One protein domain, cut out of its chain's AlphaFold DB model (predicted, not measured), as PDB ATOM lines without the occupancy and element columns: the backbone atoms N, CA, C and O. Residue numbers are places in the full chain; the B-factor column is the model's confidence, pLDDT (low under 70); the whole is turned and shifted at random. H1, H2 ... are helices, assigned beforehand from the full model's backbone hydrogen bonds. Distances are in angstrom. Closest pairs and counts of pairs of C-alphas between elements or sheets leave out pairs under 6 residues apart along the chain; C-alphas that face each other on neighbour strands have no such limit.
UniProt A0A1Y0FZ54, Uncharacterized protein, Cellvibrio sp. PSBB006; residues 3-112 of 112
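AT A GLANCE: This is residues 3 to 112 of the 112 residues of an uncharacterized protein of Cellvibrio sp. PSBB006 (UniProt A0A1Y0FZ54). Picture one very long straight helix, H4, with a small compact head at one end of it: there H2 and H3 pack on H4 near its beginning, and H1 packs on H3 on the side away from H4. The rest of H4 sticks out from this head as a bare arm, residues 74 to 112, of which 74 to 111 belong to H4, and this arm makes the length of the whole. The printed part has 110 residues, with four named helices in the order H1, H2, H3, H4 and no named strand; the class is all helix. The whole is extended, with a radius of gyration of the C-alphas of 26.1 A and spans of 91 by 27 by 27 A.

HOW THE PARTS SIT: Begin with H1, residues 3 to 15, and look from it to H3, residues 33 to 46: they touch, and their closest C-alphas, those of Ile 10 and Ala 35, are 4.8 A apart. H1 and H3 run the same way at a steep tilt of 55 degrees. H2, residues 21 to 30, is close to H1 but not clearly touching it, with the C-alphas of Leu 13 and Val 28 the closest at 7.1 A; the two run opposite ways at a shallow tilt of 14 degrees. H2 and H3 are also close but not clearly touching, with the C-alphas of Val 28 and Val 36 the closest at 6.6 A. Now look to H4, residues 55 to 111, which forms a helical hairpin with H3: they touch through residues 58 to 69 of H4 alone, opposite ways at a shallow tilt of 29 degrees, and the closest C-alphas, those of Ile 40 and Arg 62, are 5.5 A apart. H2 touches H4 at residues 65 to 69 of H4 alone, the same way at a steep tilt of 38 degrees, closest at the C-alphas of Val 28 and Ala 65, 6.7 A. H1 and H4 are apart. With one of the three touching pairs at a shallow tilt, the helix packing is mostly crossed, but only just. In H1, H2, H3 and H4 every O i to N i+4 pair is within hydrogen-bond range.

IN THESE COORDINATES: Find C-alpha 3 at (219.864, 252.009, 221.350); from there H1 runs 18.5 A to C-alpha 15. H2, from Ala 21 to Ser 30, measures 14.3 A, and H3, from Glu 33 to Ile 46, 20.2 A. Find C-alpha 55 at (216.211, 242.550, 248.862), where H4 begins; it runs 84.6 A to C-alpha 111 at (172.527, 300.968, 205.920).

THE WHOLE: The C-alphas of Thr 51 and Gly 112, the two farthest apart, are 91.6 A from each other. Residues 48 to 53 stand free, as do residues 74 to 112; the body without them has 65 residues and spans 30 by 22 by 21 A. The printed part has no cut; the links H1 to H2 and H2 to H3 are tight, and H3 to H4 is short. Look in the B-factor column for pLDDT: the mean of the printed part is 74.8, and it is under 70 at residues 3 to 4, 46 to 57, 76 to 92 and 111 to 112.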
ATOM      1  N   ASN A   3     219.918 253.088 220.351       52.06
ATOM      2  CA  ASN A   3     219.864 252.009 221.350       52.06
ATOM      3  C   ASN A   3     221.097 251.968 222.269       52.06
ATOM      4  O   ASN A   3     220.981 251.637 223.446       52.06
ATOM      5  N   SER A   4     222.273 252.334 221.755       60.66
ATOM      6  CA  SER A   4     223.521 252.284 222.524       60.66
ATOM      7  C   SER A   4     223.569 253.328 223.645       60.66
ATOM      8  O   SER A   4     224.120 253.039 224.701       60.66
ATOM      9  N   SER A   5     222.975 254.511 223.451       80.06
ATOM     10  CA  SER A   5     222.945 255.557 224.483       80.06
ATOM     11  C   SER A   5     221.961 255.219 225.600       80.06
ATOM     12  O   SER A   5     222.295 255.362 226.773       80.06
ATOM     13  N   LEU A   6     220.782 254.696 225.251       79.75
ATOM     14  CA  LEU A   6     219.769 254.329 226.238       79.75
ATOM     15  C   LEU A   6     220.262 253.212 227.161       79.75
ATOM     16  O   LEU A   6     220.100 253.290 228.377       79.75
ATOM     17  N   GLN A   7     220.893 252.182 226.598       82.75
ATOM     18  CA  GLN A   7     221.405 251.073 227.395       82.75
ATOM     19  C   GLN A   7     222.561 251.501 228.310       82.75
ATOM     20  O   GLN A   7     222.603 251.087 229.466       82.75
ATOM     21  N   GLN A   8     223.430 252.405 227.847       85.44
ATOM     22  CA  GLN A   8     224.469 253.012 228.685       85.44
ATOM     23  C   GLN A   8     223.885 253.847 229.831       85.44
ATOM     24  O   GLN A   8     224.383 253.780 230.955       85.44
ATOM     25  N   GLU A   9     222.819 254.613 229.588       82.81
ATOM     26  CA  GLU A   9     222.123 255.347 230.651       82.81
ATOM     27  C   GLU A   9     221.501 254.404 231.686       82.81
ATOM     28  O   GLU A   9     221.627 254.642 232.888       82.81
ATOM     29  N   ILE A  10     220.876 253.314 231.230       85.88
ATOM     30  CA  ILE A  10     220.296 252.284 232.100       85.88
ATOM     31  C   ILE A  10     221.384 251.646 232.970       85.88
ATOM     32  O   ILE A  10     221.231 251.570 234.189       85.88
ATOM     33  N   GLU A  11     222.502 251.225 232.379       85.75
ATOM     34  CA  GLU A  11     223.618 250.624 233.118       85.75
ATOM     35  C   GLU A  11     224.246 251.604 234.109       85.75
ATOM     36  O   GLU A  11     224.575 251.224 235.236       85.75
ATOM     37  N   LYS A  12     224.360 252.881 233.734       86.12
ATOM     38  CA  LYS A  12     224.842 253.933 234.629       86.12
ATOM     39  C   LYS A  12     223.922 254.105 235.835       86.12
ATOM     40  O   LYS A  12     224.418 254.189 236.952       86.12
ATOM     41  N   LEU A  13     222.604 254.115 235.627       85.06
ATOM     42  CA  LEU A  13     221.597 254.204 236.691       85.06
ATOM     43  C   LEU A  13     221.603 252.982 237.615       85.06
ATOM     44  O   LEU A  13     221.528 253.135 238.833       85.06
ATOM     45  N   ILE A  14     221.700 251.777 237.045       84.62
ATOM     46  CA  ILE A  14     221.728 250.517 237.805       84.62
ATOM     47  C   ILE A  14     222.941 250.478 238.735       84.62
ATOM     48  O   ILE A  14     222.802 250.114 239.905       84.62
ATOM     49  N   ASN A  15     224.106 250.874 238.220       85.00
ATOM     50  CA  ASN A  15     225.375 250.812 238.938       85.00
ATOM     51  C   ASN A  15     225.667 252.063 239.781       85.00
ATOM     52  O   ASN A  15     226.667 252.090 240.498       85.00
ATOM     53  N   TYR A  16     224.821 253.098 239.723       84.31
ATOM     54  CA  TYR A  16     225.050 254.322 240.486       84.31
ATOM     55  C   TYR A  16     224.943 254.048 241.998       84.31
ATOM     56  O   TYR A  16     223.967 253.422 242.455       84.31
ATOM     57  N   PRO A  17     225.919 254.511 242.802       79.56
ATOM     58  CA  PRO A  17     225.897 254.307 244.242       79.56
ATOM     59  C   PRO A  17     224.651 254.951 244.860       79.56
ATOM     60  O   PRO A  17     224.228 256.041 244.492       79.56
ATOM     61  N   SER A  18     224.038 254.242 245.808       71.69
ATOM     62  CA  SER A  18     222.844 254.692 246.549       71.69
ATOM     63  C   SER A  18     223.159 255.789 247.566       71.69
ATOM     64  O   SER A  18     222.252 256.386 248.141       71.69
ATOM     65  N   THR A  19     224.441 255.967 247.860       77.81
ATOM     66  CA  THR A  19     224.969 256.813 248.917       77.81
ATOM     67  C   THR A  19     225.994 257.768 248.312       77.81
ATOM     68  O   THR A  19     226.932 257.294 247.669       77.81
ATOM     69  N   PRO A  20     225.857 259.086 248.541       78.75
ATOM     70  CA  PRO A  20     224.785 259.750 249.294       78.75
ATOM     71  C   PRO A  20     223.432 259.754 248.550       78.75
ATOM     72  O   PRO A  20     223.366 259.941 247.337       78.75
ATOM     73  N   ALA A  21     222.331 259.572 249.291       75.75
ATOM     74  CA  ALA A  21     220.988 259.414 248.717       75.75
ATOM     75  C   ALA A  21     220.547 260.613 247.857       75.75
ATOM     76  O   ALA A  21     219.874 260.440 246.845       75.75
ATOM     77  N   SER A  22     220.975 261.825 248.217       79.50
ATOM     78  CA  SER A  22     220.695 263.055 247.469       79.50
ATOM     79  C   SER A  22     221.304 263.069 246.065       79.50
ATOM     80  O   SER A  22     220.695 263.596 245.135       79.50
ATOM     81  N   GLU A  23     222.495 262.494 245.888       83.94
ATOM     82  CA  GLU A  23     223.144 262.413 244.572       83.94
ATOM     83  C   GLU A  23     222.488 261.354 243.697       83.94
ATOM     84  O   GLU A  23     222.269 261.582 242.507       83.94
ATOM     85  N   TRP A  24     222.093 260.233 244.301       85.31
ATOM     86  CA  TRP A  24     221.334 259.202 243.607       85.31
ATOM     87  C   TRP A  24     219.984 259.738 243.109       85.31
ATOM     88  O   TRP A  24     219.659 259.566 241.935       85.31
ATOM     89  N   VAL A  25     219.236 260.465 243.951       83.69
ATOM     90  CA  VAL A  25     217.965 261.100 243.550       83.69
ATOM     91  C   VAL A  25     218.182 262.082 242.398       83.69
ATOM     92  O   VAL A  25     217.504 261.966 241.378       83.69
ATOM     93  N   ARG A  26     219.180 262.975 242.490       84.38
ATOM     94  CA  ARG A  26     219.517 263.898 241.387       84.38
ATOM     95  C   ARG A  26     219.863 263.162 240.097       84.38
ATOM     96  O   ARG A  26     219.482 263.611 239.018       84.38
ATOM     97  N   CYS A  27     220.575 262.039 240.190       84.56
ATOM     98  CA  CYS A  27     220.903 261.223 239.027       84.56
ATOM     99  C   CYS A  27     219.630 260.677 238.360       84.56
ATOM    100  O   CYS A  27     219.462 260.846 237.152       84.56
ATOM    101  N   VAL A  28     218.696 260.126 239.143       85.94
ATOM    102  CA  VAL A  28     217.404 259.604 238.657       85.94
ATOM    103  C   VAL A  28     216.517 260.706 238.069       85.94
ATOM    104  O   VAL A  28     215.888 260.506 237.029       85.94
ATOM    105  N   GLU A  29     216.484 261.887 238.684       83.44
ATOM    106  CA  GLU A  29     215.737 263.044 238.171       83.44
ATOM    107  C   GLU A  29     216.299 263.559 236.840       83.44
ATOM    108  O   GLU A  29     215.533 263.916 235.943       83.44
ATOM    109  N   SER A  30     217.627 263.567 236.700       84.00
ATOM    110  CA  SER A  30     218.317 264.039 235.492       84.00
ATOM    111  C   SER A  30     218.279 263.050 234.325       84.00
ATOM    112  O   SER A  30     218.464 263.452 233.178       84.00
ATOM    113  N   ALA A  31     218.044 261.767 234.600       85.62
ATOM    114  CA  ALA A  31     218.046 260.730 233.582       85.62
ATOM    115  C   ALA A  31     216.788 260.757 232.702       85.62
ATOM    116  O   ALA A  31     215.733 261.302 233.068       85.62
ATOM    117  N   SER A  32     216.889 260.133 231.529       84.56
ATOM    118  CA  SER A  32     215.750 259.972 230.634       84.56
ATOM    119  C   SER A  32     214.691 259.043 231.248       84.56
ATOM    120  O   SER A  32     214.998 258.044 231.897       84.56
ATOM    121  N   GLU A  33     213.411 259.367 231.048       85.12
ATOM    122  CA  GLU A  33     212.276 258.534 231.482       85.12
ATOM    123  C   GLU A  33     212.386 257.059 231.041       85.12
ATOM    124  O   GLU A  33     212.183 256.185 231.891       85.12
ATOM    125  N   PRO A  34     212.751 256.736 229.779       83.62
ATOM    126  CA  PRO A  34     212.948 255.346 229.368       83.62
ATOM    127  C   PRO A  34     214.131 254.671 230.076       83.62
ATOM    128  O   PRO A  34     214.050 253.475 230.358       83.62
ATOM    129  N   ALA A  35     215.192 255.405 230.433       85.69
ATOM    130  CA  ALA A  35     216.303 254.836 231.194       85.69
ATOM    131  C   ALA A  35     215.908 254.525 232.644       85.69
ATOM    132  O   ALA A  35     216.245 253.458 233.163       85.69
ATOM    133  N   VAL A  36     215.124 255.401 233.285       86.56
ATOM    134  CA  VAL A  36     214.578 255.155 234.632       86.56
ATOM    135  C   VAL A  36     213.632 253.949 234.621       86.56
ATOM    136  O   VAL A  36     213.739 253.077 235.484       86.56
ATOM    137  N   ALA A  37     212.754 253.835 233.618       85.38
ATOM    138  CA  ALA A  37     211.878 252.672 233.456       85.38
ATOM    139  C   ALA A  37     212.671 251.367 233.237       85.38
ATOM    140  O   ALA A  37     212.354 250.339 233.842       85.38
ATOM    141  N   GLY A  38     213.733 251.416 232.425       84.44
ATOM    142  CA  GLY A  38     214.642 250.290 232.200       84.44
ATOM    143  C   GLY A  38     215.375 249.848 233.471       84.44
ATOM    144  O   GLY A  38     215.418 248.654 233.775       84.44
ATOM    145  N   ALA A  39     215.874 250.798 234.266       86.06
ATOM    146  CA  ALA A  39     216.515 250.519 235.552       86.06
ATOM    147  C   ALA A  39     215.535 249.893 236.566       86.06
ATOM    148  O   ALA A  39     215.860 248.890 237.205       86.06
ATOM    149  N   ILE A  40     214.298 250.401 236.651       85.12
ATOM    150  CA  ILE A  40     213.228 249.823 237.487       85.12
ATOM    151  C   ILE A  40     212.920 248.376 237.074       85.12
ATOM    152  O   ILE A  40     212.792 247.501 237.936       85.12
ATOM    153  N   ALA A  41     212.816 248.103 235.769       83.31
ATOM    154  CA  ALA A  41     212.571 246.757 235.251       83.31
ATOM    155  C   ALA A  41     213.722 245.793 235.587       83.31
ATOM    156  O   ALA A  41     213.480 244.642 235.964       83.31
ATOM    157  N   HIS A  42     214.965 246.274 235.521       83.50
ATOM    158  CA  HIS A  42     216.144 245.508 235.911       83.50
ATOM    159  C   HIS A  42     216.132 245.155 237.408       83.50
ATOM    160  O   HIS A  42     216.257 243.983 237.767       83.50
ATOM    161  N   TRP A  43     215.884 246.128 238.289       81.44
ATOM    162  CA  TRP A  43     215.788 245.891 239.735       81.44
ATOM    163  C   TRP A  43     214.611 244.984 240.116       81.44
ATOM    164  O   TRP A  43     214.726 244.169 241.031       81.44
ATOM    165  N   LYS A  44     213.490 245.054 239.382       76.25
ATOM    166  CA  LYS A  44     212.367 244.113 239.528       76.25
ATOM    167  C   LYS A  44     212.783 242.676 239.195       76.25
ATOM    168  O   LYS A  44     212.380 241.756 239.901       76.25
ATOM    169  N   ARG A  45     213.596 242.485 238.150       72.12
ATOM    170  CA  ARG A  45     214.109 241.167 237.747       72.12
ATOM    171  C   ARG A  45     215.087 240.593 238.771       72.12
ATOM    172  O   ARG A  45     214.972 239.414 239.091       72.12
ATOM    173  N   ILE A  46     215.995 241.411 239.309       68.19
ATOM    174  CA  ILE A  46     216.935 240.985 240.363       68.19
ATOM    175  C   ILE A  46     216.170 240.506 241.603       68.19
ATOM    176  O   ILE A  46     216.472 239.445 242.138       68.19
ATOM    177  N   ASN A  47     215.121 241.227 242.004       61.81
ATOM    178  CA  ASN A  47     214.308 240.877 243.173       61.81
ATOM    179  C   ASN A  47     213.384 239.656 242.958       61.81
ATOM    180  O   ASN A  47     212.709 239.227 243.886       61.81
ATOM    181  N   SER A  48     213.311 239.122 241.733       56.22
ATOM    182  CA  SER A  48     212.499 237.954 241.363       56.22
ATOM    183  C   SER A  48     213.316 236.652 241.309       56.22
ATOM    184  O   SER A  48     212.744 235.593 241.047       56.22
ATOM    185  N   GLY A  49     214.639 236.717 241.490       46.53
ATOM    186  CA  GLY A  49     215.540 235.571 241.389       46.53
ATOM    187  C   GLY A  49     215.794 234.890 242.734       46.53
ATOM    188  O   GLY A  49     216.036 235.547 243.736       46.53
ATOM    189  N   ILE A  50     215.817 233.557 242.716       50.69
ATOM    190  CA  ILE A  50     216.076 232.596 243.812       50.69
ATOM    191  C   ILE A  50     217.413 232.834 244.569       50.69
ATOM    192  O   ILE A  50     217.709 232.180 245.564       50.69
ATOM    193  N   THR A  51     218.232 233.795 244.145       52.19
ATOM    194  CA  THR A  51     219.505 234.163 244.773       52.19
ATOM    195  C   THR A  51     219.317 235.363 245.702       52.19
ATOM    196  O   THR A  51     219.336 236.511 245.259       52.19
ATOM    197  N   GLY A  52     219.128 235.081 246.993       45.03
ATOM    198  CA  GLY A  52     218.926 236.052 248.071       45.03
ATOM    199  C   GLY A  52     220.116 236.986 248.319       45.03
ATOM    200  O   GLY A  52     220.891 236.782 249.248       45.03
ATOM    201  N   GLY A  53     220.239 238.031 247.503       46.28
ATOM    202  CA  GLY A  53     221.167 239.142 247.706       46.28
ATOM    203  C   GLY A  53     220.417 240.450 247.956       46.28
ATOM    204  O   GLY A  53     219.899 241.044 247.019       46.28
ATOM    205  N   ASN A  54     220.386 240.890 249.219       53.97
ATOM    206  CA  ASN A  54     219.984 242.224 249.697       53.97
ATOM    207  C   ASN A  54     218.690 242.807 249.070       53.97
ATOM    208  O   ASN A  54     218.725 243.804 248.341       53.97
ATOM    209  N   SER A  55     217.546 242.185 249.375       58.88
ATOM    210  CA  SER A  55     216.211 242.550 248.862       58.88
ATOM    211  C   SER A  55     215.786 243.980 249.196       58.88
ATOM    212  O   SER A  55     215.137 244.646 248.387       58.88
ATOM    213  N   ASP A  56     216.171 244.481 250.367       61.38
ATOM    214  CA  ASP A  56     215.546 245.678 250.937       61.38
ATOM    215  C   ASP A  56     216.109 246.961 250.317       61.38
ATOM    216  O   ASP A  56     215.368 247.878 249.958       61.38
ATOM    217  N   ALA A  57     217.423 247.008 250.076       65.31
ATOM    218  CA  ALA A  57     218.067 248.154 249.436       65.31
ATOM    219  C   ALA A  57     217.642 248.320 247.965       65.31
ATOM    220  O   ALA A  57     217.474 249.444 247.483       65.31
ATOM    221  N   VAL A  58     217.440 247.209 247.248       71.75
ATOM    222  CA  VAL A  58     216.974 247.218 245.852       71.75
ATOM    223  C   VAL A  58     215.484 247.567 245.778       71.75
ATOM    224  O   VAL A  58     215.085 248.316 244.884       71.75
ATOM    225  N   SER A  59     214.670 247.099 246.734       71.81
ATOM    226  CA  SER A  59     213.250 247.472 246.824       71.81
ATOM    227  C   SER A  59     213.079 248.973 247.060       71.81
ATOM    228  O   SER A  59     212.350 249.622 246.309       71.81
ATOM    229  N   ASN A  60     213.837 249.549 247.999       77.31
ATOM    230  CA  ASN A  60     213.786 250.981 248.303       77.31
ATOM    231  C   ASN A  60     214.213 251.848 247.106       77.31
ATOM    232  O   ASN A  60     213.547 252.832 246.784       77.31
ATOM    233  N   LYS A  61     215.281 251.463 246.386       77.56
ATOM    234  CA  LYS A  61     215.692 252.143 245.141       77.56
ATOM    235  C   LYS A  61     214.601 252.101 244.078       77.56
ATOM    236  O   LYS A  61     214.319 253.105 243.429       77.56
ATOM    237  N   ARG A  62     213.985 250.935 243.892       81.81
ATOM    238  CA  ARG A  62     212.917 250.744 242.910       81.81
ATOM    239  C   ARG A  62     211.710 251.617 243.234       81.81
ATOM    240  O   ARG A  62     211.190 252.278 242.340       81.81
ATOM    241  N   GLU A  63     211.279 251.627 244.490       80.19
ATOM    242  CA  GLU A  63     210.134 252.418 244.943       80.19
ATOM    243  C   GLU A  63     210.392 253.915 244.784       80.19
ATOM    244  O   GLU A  63     209.595 254.596 244.136       80.19
ATOM    245  N   ALA A  64     211.549 254.404 245.237       82.88
ATOM    246  CA  ALA A  64     211.928 255.805 245.081       82.88
ATOM    247  C   ALA A  64     212.002 256.222 243.601       82.88
ATOM    248  O   ALA A  64     211.415 257.231 243.213       82.88
ATOM    249  N   ALA A  65     212.642 255.419 242.744       84.62
ATOM    250  CA  ALA A  65     212.713 255.708 241.312       84.62
ATOM    251  C   ALA A  65     211.328 255.686 240.645       84.62
ATOM    252  O   ALA A  65     211.043 256.518 239.783       84.62
ATOM    253  N   SER A  66     210.448 254.770 241.059       84.12
ATOM    254  CA  SER A  66     209.080 254.694 240.540       84.12
ATOM    255  C   SER A  66     208.232 255.897 240.951       84.12
ATOM    256  O   SER A  66     207.463 256.396 240.133       84.12
ATOM    257  N   ALA A  67     208.406 256.401 242.176       84.25
ATOM    258  CA  ALA A  67     207.728 257.598 242.657       84.25
ATOM    259  C   ALA A  67     208.209 258.845 241.901       84.25
ATOM    260  O   ALA A  67     207.387 259.634 241.436       84.25
ATOM    261  N   ILE A  68     209.525 258.979 241.691       84.31
ATOM    262  CA  ILE A  68     210.110 260.081 240.909       84.31
ATOM    263  C   ILE A  68     209.598 260.050 239.464       84.31
ATOM    264  O   ILE A  68     209.201 261.084 238.922       84.31
ATOM    265  N   LEU A  69     209.555 258.871 238.835       85.62
ATOM    266  CA  LEU A  69     209.047 258.727 237.471       85.62
ATOM    267  C   LEU A  69     207.555 259.082 237.378       85.62
ATOM    268  O   LEU A  69     207.163 259.838 236.491       85.62
ATOM    269  N   GLN A  70     206.731 258.591 238.310       82.06
ATOM    270  CA  GLN A  70     205.302 258.918 238.370       82.06
ATOM    271  C   GLN A  70     205.066 260.417 238.575       82.06
ATOM    272  O   GLN A  70     204.230 261.003 237.888       82.06
ATOM    273  N   TYR A  71     205.833 261.052 239.463       83.25
ATOM    274  CA  TYR A  71     205.761 262.493 239.687       83.25
ATOM    275  C   TYR A  71     206.096 263.282 238.415       83.25
ATOM    276  O   TYR A  71     205.342 264.173 238.029       83.25
ATOM    277  N   ARG A  72     207.171 262.918 237.703       79.44
ATOM    278  CA  ARG A  72     207.565 263.574 236.441       79.44
ATOM    279  C   ARG A  72     206.507 263.427 235.351       79.44
ATOM    280  O   ARG A  72     206.180 264.411 234.686       79.44
ATOM    281  N   LEU A  73     205.951 262.227 235.191       80.88
ATOM    282  CA  LEU A  73     204.900 261.957 234.207       80.88
ATOM    283  C   LEU A  73     203.607 262.717 234.531       80.88
ATOM    284  O   LEU A  73     203.001 263.298 233.632       80.88
ATOM    285  N   SER A  74     203.224 262.768 235.809       76.06
ATOM    286  CA  SER A  74     202.072 263.543 236.281       76.06
ATOM    287  C   SER A  74     202.271 265.048 236.066       76.06
ATOM    288  O   SER A  74     201.396 265.746 235.566       76.06
ATOM    289  N   ASN A  75     203.467 265.568 236.346       73.50
ATOM    290  CA  ASN A  75     203.737 266.992 236.155       73.50
ATOM    291  C   ASN A  75     203.746 267.380 234.663       73.50
ATOM    292  O   ASN A  75     203.260 268.448 234.286       73.50
ATOM    293  N   LYS A  76     204.236 266.490 233.788       67.00
ATOM    294  CA  LYS A  76     204.142 266.667 232.331       67.00
ATOM    295  C   LYS A  76     202.697 266.660 231.835       67.00
ATOM    296  O   LYS A  76     202.372 267.480 230.981       67.00
ATOM    297  N   SER A  77     201.840 265.775 232.348       54.38
ATOM    298  CA  SER A  77     200.432 265.715 231.930       54.38
ATOM    299  C   SER A  77     199.634 266.943 232.380       54.38
ATOM    300  O   SER A  77     198.789 267.440 231.636       54.38
ATOM    301  N   ILE A  78     199.945 267.496 233.554       62.81
ATOM    302  CA  ILE A  78     199.359 268.757 234.028       62.81
ATOM    303  C   ILE A  78     199.812 269.921 233.138       62.81
ATOM    304  O   ILE A  78     198.989 270.723 232.698       62.81
ATOM    305  N   ALA A  79     201.104 270.001 232.809       60.66
ATOM    306  CA  ALA A  79     201.626 271.058 231.946       60.66
ATOM    307  C   ALA A  79     201.016 271.029 230.531       60.66
ATOM    308  O   ALA A  79     200.699 272.082 229.973       60.66
ATOM    309  N   THR A  80     200.811 269.841 229.953       59.47
ATOM    310  CA  THR A  80     200.159 269.707 228.642       59.47
ATOM    311  C   THR A  80     198.674 270.048 228.698       59.47
ATOM    312  O   THR A  80     198.185 270.716 227.789       59.47
ATOM    313  N   MET A  81     197.968 269.677 229.770       52.34
ATOM    314  CA  MET A  81     196.569 270.065 229.984       52.34
ATOM    315  C   MET A  81     196.413 271.591 230.070       52.34
ATOM    316  O   MET A  81     195.595 272.161 229.350       52.34
ATOM    317  N   VAL A  82     197.259 272.267 230.855       64.12
ATOM    318  CA  VAL A  82     197.258 273.737 230.974       64.12
ATOM    319  C   VAL A  82     197.565 274.413 229.632       64.12
ATOM    320  O   VAL A  82     196.959 275.429 229.281       64.12
ATOM    321  N   ALA A  83     198.489 273.855 228.844       60.59
ATOM    322  CA  ALA A  83     198.789 274.365 227.508       60.59
ATOM    323  C   ALA A  83     197.603 274.196 226.539       60.59
ATOM    324  O   ALA A  83     197.302 275.120 225.774       60.59
ATOM    325  N   LEU A  84     196.903 273.057 226.598       54.84
ATOM    326  CA  LEU A  84     195.692 272.808 225.810       54.84
ATOM    327  C   LEU A  84     194.562 273.773 226.183       54.84
ATOM    328  O   LEU A  84     193.912 274.330 225.294       54.84
ATOM    329  N   GLU A  85     194.350 274.010 227.476       57.66
ATOM    330  CA  GLU A  85     193.315 274.920 227.971       57.66
ATOM    331  C   GLU A  85     193.568 276.347 227.464       57.66
ATOM    332  O   GLU A  85     192.708 276.956 226.826       57.66
ATOM    333  N   LYS A  86     194.811 276.829 227.593       62.69
ATOM    334  CA  LYS A  86     195.222 278.156 227.111       62.69
ATOM    335  C   LYS A  86     195.080 278.318 225.593       62.69
ATOM    336  O   LYS A  86     194.748 279.409 225.120       62.69
ATOM    337  N   SER A  87     195.328 277.256 224.824       58.53
ATOM    338  CA  SER A  87     195.132 277.253 223.368       58.53
ATOM    339  C   SER A  87     193.648 277.308 222.999       58.53
ATOM    340  O   SER A  87     193.252 278.076 222.120       58.53
ATOM    341  N   THR A  88     192.818 276.551 223.715       62.75
ATOM    342  CA  THR A  88     191.365 276.502 223.503       62.75
ATOM    343  C   THR A  88     190.723 277.858 223.790       62.75
ATOM    344  O   THR A  88     189.975 278.373 222.961       62.75
ATOM    345  N   THR A  89     191.098 278.513 224.893       65.56
ATOM    346  CA  THR A  89     190.584 279.846 225.240       65.56
ATOM    347  C   THR A  89     190.931 280.899 224.183       65.56
ATOM    348  O   THR A  89     190.085 281.719 223.830       65.56
ATOM    349  N   ARG A  90     192.152 280.880 223.627       65.19
ATOM    350  CA  ARG A  90     192.547 281.818 222.557       65.19
ATOM    351  C   ARG A  90     191.723 281.629 221.286       65.19
ATOM    352  O   ARG A  90     191.319 282.617 220.681       65.19
ATOM    353  N   LEU A  91     191.452 280.383 220.907       63.22
ATOM    354  CA  LEU A  91     190.618 280.053 219.749       63.22
ATOM    355  C   LEU A  91     189.183 280.567 219.918       63.22
ATOM    356  O   LEU A  91     188.644 281.179 218.997       63.22
ATOM    357  N   SER A  92     188.599 280.405 221.109       69.38
ATOM    358  CA  SER A  92     187.274 280.956 221.419       69.38
ATOM    359  C   SER A  92     187.239 282.483 221.311       69.38
ATOM    360  O   SER A  92     186.323 283.020 220.692       69.38
ATOM    361  N   TYR A  93     188.248 283.194 221.828       70.56
ATOM    362  CA  TYR A  93     188.320 284.656 221.696       70.56
ATOM    363  C   TYR A  93     188.425 285.121 220.239       70.56
ATOM    364  O   TYR A  93     187.767 286.088 219.858       70.56
ATOM    365  N   VAL A  94     189.214 284.428 219.412       75.44
ATOM    366  CA  VAL A  94     189.354 284.756 217.982       75.44
ATOM    367  C   VAL A  94     188.043 284.521 217.228       75.44
ATOM    368  O   VAL A  94     187.638 285.373 216.441       75.44
ATOM    369  N   MET A  95     187.350 283.412 217.499       73.69
ATOM    370  CA  MET A  95     186.050 283.108 216.886       73.69
ATOM    371  C   MET A  95     184.978 284.137 217.263       73.69
ATOM    372  O   MET A  95     184.251 284.609 216.392       73.69
ATOM    373  N   VAL A  96     184.909 284.533 218.540       78.00
ATOM    374  CA  VAL A  96     183.985 285.587 218.993       78.00
ATOM    375  C   VAL A  96     184.335 286.926 218.342       78.00
ATOM    376  O   VAL A  96     183.444 287.608 217.840       78.00
ATOM    377  N   GLY A  97     185.621 287.283 218.275       74.31
ATOM    378  CA  GLY A  97     186.072 288.508 217.610       74.31
ATOM    379  C   GLY A  97     185.682 288.557 216.130       74.31
ATOM    380  O   GLY A  97     185.135 289.559 215.671       74.31
ATOM    381  N   LEU A  98     185.888 287.462 215.393       80.62
ATOM    382  CA  LEU A  98     185.481 287.348 213.988       80.62
ATOM    383  C   LEU A  98     183.961 287.442 213.808       80.62
ATOM    384  O   LEU A  98     183.504 288.129 212.895       80.62
ATOM    385  N   ALA A  99     183.179 286.803 214.680       81.75
ATOM    386  CA  ALA A  99     181.719 286.872 214.625       81.75
ATOM    387  C   ALA A  99     181.203 288.306 214.831       81.75
ATOM    388  O   ALA A  99     180.326 288.760 214.098       81.75
ATOM    389  N   VAL A 100     181.787 289.047 215.779       87.31
ATOM    390  CA  VAL A 100     181.434 290.454 216.029       87.31
ATOM    391  C   VAL A 100     181.767 291.331 214.820       87.31
ATOM    392  O   VAL A 100     180.929 292.124 214.393       87.31
ATOM    393  N   VAL A 101     182.950 291.162 214.223       86.00
ATOM    394  CA  VAL A 101     183.336 291.905 213.010       86.00
ATOM    395  C   VAL A 101     182.392 291.589 211.846       86.00
ATOM    396  O   VAL A 101     181.958 292.505 211.149       86.00
ATOM    397  N   GLY A 102     182.017 290.319 211.670       82.44
ATOM    398  CA  GLY A 102     181.053 289.900 210.653       82.44
ATOM    399  C   GLY A 102     179.692 290.580 210.811       82.44
ATOM    400  O   GLY A 102     179.162 291.116 209.841       82.44
ATOM    401  N   LEU A 103     179.160 290.641 212.037       83.56
ATOM    402  CA  LEU A 103     177.883 291.309 212.316       83.56
ATOM    403  C   LEU A 103     177.926 292.815 212.023       83.56
ATOM    404  O   LEU A 103     176.974 293.353 211.458       83.56
ATOM    405  N   ILE A 104     179.028 293.493 212.360       85.94
ATOM    406  CA  ILE A 104     179.202 294.929 212.081       85.94
ATOM    407  C   ILE A 104     179.233 295.187 210.569       85.94
ATOM    408  O   ILE A 104     178.564 296.099 210.084       85.94
ATOM    409  N   LEU A 105     179.975 294.369 209.817       85.19
ATOM    410  CA  LEU A 105     180.054 294.483 208.359       85.19
ATOM    411  C   LEU A 105     178.698 294.222 207.690       85.19
ATOM    412  O   LEU A 105     178.313 294.972 206.795       85.19
ATOM    413  N   SER A 106     177.946 293.216 208.149       80.50
ATOM    414  CA  SER A 106     176.590 292.957 207.651       80.50
ATOM    415  C   SER A 106     175.622 294.103 207.955       80.50
ATOM    416  O   SER A 106     174.815 294.451 207.100       80.50
ATOM    417  N   ALA A 107     175.710 294.733 209.131       81.06
ATOM    418  CA  ALA A 107     174.872 295.885 209.467       81.06
ATOM    419  C   ALA A 107     175.186 297.113 208.592       81.06
ATOM    420  O   ALA A 107     174.268 297.797 208.142       81.06
ATOM    421  N   LEU A 108     176.467 297.364 208.297       83.31
ATOM    422  CA  LEU A 108     176.894 298.445 207.399       83.31
ATOM    423  C   LEU A 108     176.377 298.256 205.964       83.31
ATOM    424  O   LEU A 108     175.974 299.232 205.345       83.31
ATOM    425  N   GLN A 109     176.333 297.019 205.458       77.56
ATOM    426  CA  GLN A 109     175.783 296.714 204.127       77.56
ATOM    427  C   GLN A 109     174.269 296.945 204.002       77.56
ATOM    428  O   GLN A 109     173.773 297.056 202.890       77.56
ATOM    429  N   ILE A 110     173.531 296.974 205.114       76.50
ATOM    430  CA  ILE A 110     172.077 297.209 205.115       76.50
ATOM    431  C   ILE A 110     171.757 298.714 205.187       76.50
ATOM    432  O   ILE A 110     170.668 299.134 204.802       76.50
ATOM    433  N   LEU A 111     172.688 299.525 205.699       69.81
ATOM    434  CA  LEU A 111     172.527 300.968 205.920       69.81
ATOM    435  C   LEU A 111     173.116 301.852 204.808       69.81
ATOM    436  O   LEU A 111     172.775 303.035 204.763       69.81
ATOM    437  N   GLY A 112     174.003 301.314 203.967       59.31
ATOM    438  CA  GLY A 112     174.556 301.984 202.781       59.31
ATOM    439  C   GLY A 112     173.859 301.546 201.505       59.31
ATOM    440  O   GLY A 112     173.698 302.412 200.619       59.31
TER     441      GLY A 112